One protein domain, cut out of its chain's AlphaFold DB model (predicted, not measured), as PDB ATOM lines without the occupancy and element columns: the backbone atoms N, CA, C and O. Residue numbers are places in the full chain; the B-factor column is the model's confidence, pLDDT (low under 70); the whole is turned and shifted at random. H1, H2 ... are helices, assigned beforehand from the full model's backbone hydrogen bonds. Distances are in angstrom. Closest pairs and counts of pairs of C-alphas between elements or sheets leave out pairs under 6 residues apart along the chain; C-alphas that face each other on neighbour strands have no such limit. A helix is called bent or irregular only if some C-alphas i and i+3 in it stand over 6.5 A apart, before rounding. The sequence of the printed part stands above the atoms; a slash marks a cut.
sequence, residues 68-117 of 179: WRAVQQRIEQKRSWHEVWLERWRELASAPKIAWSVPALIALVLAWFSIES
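This is residues 68 to 117 of the 179 residues of the protein "zf-HC2 domain-containing protein" of Deltaproteobacteria bacterium (UniProt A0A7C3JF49). Three helices follow one another in an open zigzag with no core: H1 makes one end, H2 slants away from it, and H3 slants back beyond a loop, so that H2 and H3 form the two legs of a wide V with residues 95 to 100 at its apex. No helix packs on another. The printed part has 50 residues with three named helices, in the order H1, H2, H3, and no named strand; the class is all helix. It is extended, with a radius of gyration of the C-alphas of 18.3 A, and its spans of 57 by 29 by 8 A are only just flat.

H1, residues 68 to 78, is apart from H2, residues 81 to 94, though a tight link of 2 residues joins them. H2 is apart from H3, residues 101 to 117, across a short link of 6 residues. H1 and H3 are apart too. Residues 68 to 91, 93 to 99 and 101 to 117 stand free. In H1, H2 and H3 every O i to N i+4 pair is within hydrogen-bond range.

H1 begins with C-alpha 68 at (-28.542, -28.835, 38.478) and is 15.1 A long from first to last C-alpha. H2 is 19.8 A long and ends with C-alpha 94 at (-9.146, -6.517, 56.931). H3, the longest helix with 17 residues, measures 24.4 A and ends with C-alpha 117 at (-3.472, 22.168, 40.358). No helix is bent.

The two C-alphas farthest apart are those of Trp 68 and Glu 116, at 58.2 A. The printed part has no cut, and neither link is long. The mean pLDDT of the printed part is 76.7; residues 79 to 82, 91 to 100 and 115 to 117 are under 70.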
ATOM      1  N   TRP A  68     -29.383 -29.359  37.407       93.38
ATOM      2  CA  TRP A  68     -28.542 -28.835  38.478       93.38
ATOM      3  C   TRP A  68     -27.431 -27.932  37.945       93.38
ATOM      4  O   TRP A  68     -27.200 -26.858  38.496       93.38
ATOM      5  N   ARG A  69     -26.800 -28.299  36.822       92.88
ATOM      6  CA  ARG A  69     -25.792 -27.454  36.167       92.88
ATOM      7  C   ARG A  69     -26.369 -26.100  35.752       92.88
ATOM      8  O   ARG A  69     -25.731 -25.075  35.973       92.88
ATOM      9  N   ALA A  70     -27.582 -26.077  35.195       91.62
ATOM     10  CA  ALA A  70     -28.258 -24.832  34.833       91.62
ATOM     11  C   ALA A  70     -28.613 -23.981  36.068       91.62
ATOM     12  O   ALA A  70     -28.481 -22.754  36.035       91.62
ATOM     13  N   VAL A  71     -29.026 -24.617  37.170       92.94
ATOM     14  CA  VAL A  71     -29.274 -23.942  38.455       92.94
ATOM     15  C   VAL A  71     -27.984 -23.338  39.006       92.94
ATOM     16  O   VAL A  71     -27.962 -22.143  39.305       92.94
ATOM     17  N   GLN A  72     -26.899 -24.113  39.074       93.19
ATOM     18  CA  GLN A  72     -25.589 -23.637  39.527       93.19
ATOM     19  C   GLN A  72     -25.099 -22.465  38.685       93.19
ATOM     20  O   GLN A  72     -24.744 -21.425  39.235       93.19
ATOM     21  N   GLN A  73     -25.172 -22.581  37.358       91.19
ATOM     22  CA  GLN A  73     -24.763 -21.508  36.459       91.19
ATOM     23  C   GLN A  73     -25.561 -20.222  36.709       91.19
ATOM     24  O   GLN A  73     -24.994 -19.134  36.679       91.19
ATOM     25  N   ARG A  74     -26.864 -20.319  36.994       88.94
ATOM     26  CA  ARG A  74     -27.697 -19.147  37.294       88.94
ATOM     27  C   ARG A  74     -27.421 -18.563  38.683       88.94
ATOM     28  O   ARG A  74     -27.508 -17.346  38.832       88.94
ATOM     29  N   ILE A  75     -27.088 -19.385  39.679       88.31
ATOM     30  CA  ILE A  75     -26.639 -18.913  41.001       88.31
ATOM     31  C   ILE A  75     -25.314 -18.158  40.853       88.31
ATOM     32  O   ILE A  75     -25.178 -17.044  41.352       88.31
ATOM     33  N   GLU A  76     -24.374 -18.716  40.096       84.88
ATOM     34  CA  GLU A  76     -23.048 -18.134  39.896       84.88
ATOM     35  C   GLU A  76     -23.082 -16.880  39.009       84.88
ATOM     36  O   GLU A  76     -22.395 -15.908  39.298       84.88
ATOM     37  N   GLN A  77     -23.962 -16.830  38.004       80.88
ATOM     38  CA  GLN A  77     -24.224 -15.607  37.231       80.88
ATOM     39  C   GLN A  77     -24.902 -14.508  38.057       80.88
ATOM     40  O   GLN A  77     -24.684 -13.325  37.800       80.88
ATOM     41  N   LYS A  78     -25.753 -14.879  39.023       70.00
ATOM     42  CA  LYS A  78     -26.403 -13.920  39.927       70.00
ATOM     43  C   LYS A  78     -25.496 -13.436  41.045       70.00
ATOM     44  O   LYS A  78     -25.808 -12.392  41.617       70.00
ATOM     45  N   ARG A  79     -24.394 -14.138  41.333       66.75
ATOM     46  CA  ARG A  79     -23.323 -13.612  42.177       66.75
ATOM     47  C   ARG A  79     -22.730 -12.420  41.442       66.75
ATOM     48  O   ARG A  79     -21.886 -12.548  40.556       66.75
ATOM     49  N   SER A  80     -23.290 -11.253  41.739       65.25
ATOM     50  CA  SER A  80     -22.941 -10.028  41.048       65.25
ATOM     51  C   SER A  80     -21.437  -9.826  41.182       65.25
ATOM     52  O   SER A  80     -20.857 -10.059  42.245       65.25
ATOM     53  N   TRP A  81     -20.786  -9.373  40.110       68.62
ATOM     54  CA  TRP A  81     -19.364  -9.022  40.158       68.62
ATOM     55  C   TRP A  81     -19.055  -8.085  41.341       68.62
ATOM     56  O   TRP A  81     -17.962  -8.124  41.890       68.62
ATOM     57  N   HIS A  82     -20.054  -7.319  41.789       68.75
ATOM     58  CA  HIS A  82     -19.995  -6.431  42.939       68.75
ATOM     59  C   HIS A  82     -19.837  -7.185  44.264       68.75
ATOM     60  O   HIS A  82     -19.074  -6.720  45.098       68.75
ATOM     61  N   GLU A  83     -20.482  -8.337  44.470       72.25
ATOM     62  CA  GLU A  83     -20.300  -9.151  45.685       72.25
ATOM     63  C   GLU A  83     -18.900  -9.767  45.743       72.25
ATOM     64  O   GLU A  83     -18.238  -9.689  46.774       72.25
ATOM     65  N   VAL A  84     -18.399 -10.271  44.610       74.00
ATOM     66  CA  VAL A  84     -17.019 -10.780  44.497       74.00
ATOM     67  C   VAL A  84     -16.001  -9.655  44.714       74.00
ATOM     68  O   VAL A  84     -14.973  -9.840  45.368       74.00
ATOM     69  N   TRP A  85     -16.278  -8.464  44.177       74.88
ATOM     70  CA  TRP A  85     -15.428  -7.296  44.368       74.88
ATOM     71  C   TRP A  85     -15.467  -6.826  45.827       74.88
ATOM     72  O   TRP A  85     -14.413  -6.633  46.423       74.88
ATOM     73  N   LEU A  86     -16.648  -6.722  46.438       78.62
ATOM     74  CA  LEU A  86     -16.830  -6.325  47.836       78.62
ATOM     75  C   LEU A  86     -16.154  -7.292  48.810       78.62
ATOM     76  O   LEU A  86     -15.508  -6.822  49.742       78.62
ATOM     77  N   GLU A  87     -16.243  -8.608  48.597       78.69
ATOM     78  CA  GLU A  87     -15.518  -9.596  49.410       78.69
ATOM     79  C   GLU A  87     -14.004  -9.399  49.308       78.69
ATOM     80  O   GLU A  87     -13.329  -9.295  50.332       78.69
ATOM     81  N   ARG A  88     -13.475  -9.214  48.092       75.94
ATOM     82  CA  ARG A  88     -12.040  -8.973  47.887       75.94
ATOM     83  C   ARG A  88     -11.564  -7.646  48.487       75.94
ATOM     84  O   ARG A  88     -10.460  -7.567  49.025       75.94
ATOM     85  N   TRP A  89     -12.395  -6.603  48.448       73.00
ATOM     86  CA  TRP A  89     -12.117  -5.339  49.139       73.00
ATOM     87  C   TRP A  89     -12.199  -5.469  50.652       73.00
ATOM     88  O   TRP A  89     -11.428  -4.819  51.351       73.00
ATOM     89  N   ARG A  90     -13.095  -6.310  51.169       74.06
ATOM     90  CA  ARG A  90     -13.220  -6.574  52.604       74.06
ATOM     91  C   ARG A  90     -12.010  -7.336  53.134       74.06
ATOM     92  O   ARG A  90     -11.520  -6.991  54.204       74.06
ATOM     93  N   GLU A  91     -11.481  -8.286  52.365       69.00
ATOM     94  CA  GLU A  91     -10.222  -8.975  52.672       69.00
ATOM     95  C   GLU A  91      -9.036  -8.000  52.681       69.00
ATOM     96  O   GLU A  91      -8.297  -7.953  53.668       69.00
ATOM     97  N   LEU A  92      -8.906  -7.132  51.666       67.81
ATOM     98  CA  LEU A  92      -7.885  -6.074  51.659       67.81
ATOM     99  C   LEU A  92      -8.066  -5.071  52.809       67.81
ATOM    100  O   LEU A  92      -7.082  -4.650  53.409       67.81
ATOM    101  N   ALA A  93      -9.299  -4.689  53.143       64.50
ATOM    102  CA  ALA A  93      -9.603  -3.778  54.247       64.50
ATOM    103  C   ALA A  93      -9.383  -4.418  55.629       64.50
ATOM    104  O   ALA A  93      -9.124  -3.708  56.599       64.50
ATOM    105  N   SER A  94      -9.458  -5.749  55.721       63.31
ATOM    106  CA  SER A  94      -9.146  -6.517  56.931       63.31
ATOM    107  C   SER A  94      -7.654  -6.822  57.105       63.31
ATOM    108  O   SER A  94      -7.247  -7.301  58.165       63.31
ATOM    109  N   ALA A  95      -6.826  -6.519  56.098       62.12
ATOM    110  CA  ALA A  95      -5.377  -6.584  56.223       62.12
ATOM    111  C   ALA A  95      -4.899  -5.671  57.374       62.12
ATOM    112  O   ALA A  95      -5.512  -4.630  57.641       62.12
ATOM    113  N   PRO A  96      -3.810  -6.031  58.082       68.12
ATOM    114  CA  PRO A  96      -3.333  -5.266  59.230       68.12
ATOM    115  C   PRO A  96      -3.149  -3.793  58.850       68.12
ATOM    116  O   PRO A  96      -2.591  -3.492  57.799       68.12
ATOM    117  N   LYS A  97      -3.591  -2.872  59.722       60.81
ATOM    118  CA  LYS A  97      -3.652  -1.408  59.494       60.81
ATOM    119  C   LYS A  97      -2.360  -0.785  58.931       60.81
ATOM    120  O   LYS A  97      -2.400   0.280  58.327       60.81
ATOM    121  N   ILE A  98      -1.224  -1.460  59.102       62.88
ATOM    122  CA  ILE A  98       0.091  -1.084  58.572       62.88
ATOM    123  C   ILE A  98       0.135  -1.183  57.035       62.88
ATOM    124  O   ILE A  98       0.746  -0.333  56.394       62.88
ATOM    125  N   ALA A  99      -0.563  -2.145  56.425       65.69
ATOM    126  CA  ALA A  99      -0.616  -2.327  54.971       65.69
ATOM    127  C   ALA A  99      -1.353  -1.185  54.240       65.69
ATOM    128  O   ALA A  99      -1.071  -0.916  53.075       65.69
ATOM    129  N   TRP A 100      -2.245  -0.463  54.930       65.81
ATOM    130  CA  TRP A 100      -2.970   0.692  54.381       65.81
ATOM    131  C   TRP A 100      -2.210   2.019  54.495       65.81
ATOM    132  O   TRP A 100      -2.629   3.009  53.899       65.81
ATOM    133  N   SER A 101      -1.077   2.046  55.205       74.81
ATOM    134  CA  SER A 101      -0.286   3.270  55.395       74.81
ATOM    135  C   SER A 101       0.297   3.798  54.082       74.81
ATOM    136  O   SER A 101       0.206   4.991  53.807       74.81
ATOM    137  N   VAL A 102       0.825   2.909  53.236       77.62
ATOM    138  CA  VAL A 102       1.430   3.273  51.947       77.62
ATOM    139  C   VAL A 102       0.378   3.790  50.951       77.62
ATOM    140  O   VAL A 102       0.562   4.899  50.448       77.62
ATOM    141  N   PRO A 103      -0.756   3.097  50.702       76.81
ATOM    142  CA  PRO A 103      -1.823   3.633  49.853       76.81
ATOM    143  C   PRO A 103      -2.415   4.948  50.375       76.81
ATOM    144  O   PRO A 103      -2.667   5.855  49.585       76.81
ATOM    145  N   ALA A 104      -2.613   5.078  51.692       81.06
ATOM    146  CA  ALA A 104      -3.154   6.298  52.290       81.06
ATOM    147  C   ALA A 104      -2.209   7.495  52.112       81.06
ATOM    148  O   ALA A 104      -2.660   8.594  51.799       81.06
ATOM    149  N   LEU A 105      -0.899   7.279  52.258       86.44
ATOM    150  CA  LEU A 105       0.104   8.325  52.077       86.44
ATOM    151  C   LEU A 105       0.208   8.749  50.607       86.44
ATOM    152  O   LEU A 105       0.257   9.942  50.321       86.44
ATOM    153  N   ILE A 106       0.135   7.798  49.669       87.06
ATOM    154  CA  ILE A 106       0.072   8.091  48.228       87.06
ATOM    155  C   ILE A 106      -1.189   8.899  47.890       87.06
ATOM    156  O   ILE A 106      -1.094   9.916  47.205       87.06
ATOM    157  N   ALA A 107      -2.360   8.496  48.392       86.56
ATOM    158  CA  ALA A 107      -3.610   9.219  48.162       86.56
ATOM    159  C   ALA A 107      -3.563  10.649  48.724       86.56
ATOM    160  O   ALA A 107      -4.037  11.580  48.078       86.56
ATOM    161  N   LEU A 108      -2.949  10.836  49.894       87.81
ATOM    162  CA  LEU A 108      -2.793  12.147  50.523       87.81
ATOM    163  C   LEU A 108      -1.840  13.054  49.732       87.81
ATOM    164  O   LEU A 108      -2.145  14.228  49.536       87.81
ATOM    165  N   VAL A 109      -0.734  12.511  49.213       88.25
ATOM    166  CA  VAL A 109       0.192  13.244  48.331       88.25
ATOM    167  C   VAL A 109      -0.492  13.641  47.022       88.25
ATOM    168  O   VAL A 109      -0.377  14.787  46.596       88.25
ATOM    169  N   LEU A 110      -1.250  12.731  46.403       87.12
ATOM    170  CA  LEU A 110      -1.996  13.033  45.180       87.12
ATOM    171  C   LEU A 110      -3.096  14.074  45.419       87.12
ATOM    172  O   LEU A 110      -3.281  14.958  44.584       87.12
ATOM    173  N   ALA A 111      -3.797  14.008  46.553       83.38
ATOM    174  CA  ALA A 111      -4.786  15.011  46.938       83.38
ATOM    175  C   ALA A 111      -4.136  16.386  47.149       83.38
ATOM    176  O   ALA A 111      -4.652  17.382  46.649       83.38
ATOM    177  N   TRP A 112      -2.980  16.436  47.816       81.00
ATOM    178  CA  TRP A 112      -2.208  17.667  48.004       81.00
ATOM    179  C   TRP A 112      -1.815  18.306  46.666       81.00
ATOM    180  O   TRP A 112      -2.100  19.477  46.422       81.00
ATOM    181  N   PHE A 113      -1.242  17.509  45.762       78.31
ATOM    182  CA  PHE A 113      -0.828  17.969  44.433       78.31
ATOM    183  C   PHE A 113      -2.021  18.382  43.557       78.31
ATOM    184  O   PHE A 113      -1.938  19.329  42.771       78.31
ATOM    185  N   SER A 114      -3.153  17.688  43.703       74.31
ATOM    186  CA  SER A 114      -4.391  18.004  42.985       74.31
ATOM    187  C   SER A 114      -5.021  19.303  43.481       74.31
ATOM    188  O   SER A 114      -5.531  20.069  42.676       74.31
ATOM    189  N   ILE A 115      -4.957  19.602  44.781       68.69
ATOM    190  CA  ILE A 115      -5.449  20.872  45.339       68.69
ATOM    191  C   ILE A 115      -4.657  22.059  44.773       68.69
ATOM    192  O   ILE A 115      -5.253  23.075  44.415       68.69
ATOM    193  N   GLU A 116      -3.339  21.920  44.619       61.28
ATOM    194  CA  GLU A 116      -2.488  22.947  44.001       61.28
ATOM    195  C   GLU A 116      -2.786  23.156  42.510       61.28
ATOM    196  O   GLU A 116      -2.695  24.280  42.014       61.28
ATOM    197  N   SER A 117      -3.177  22.100  41.795       65.19
ATOM    198  CA  SER A 117      -3.472  22.168  40.358       65.19
ATOM    199  C   SER A 117      -4.936  22.504  40.040       65.19
ATOM    200  O   SER A 117      -5.210  23.071  38.982       65.19
TER     201      SER A 117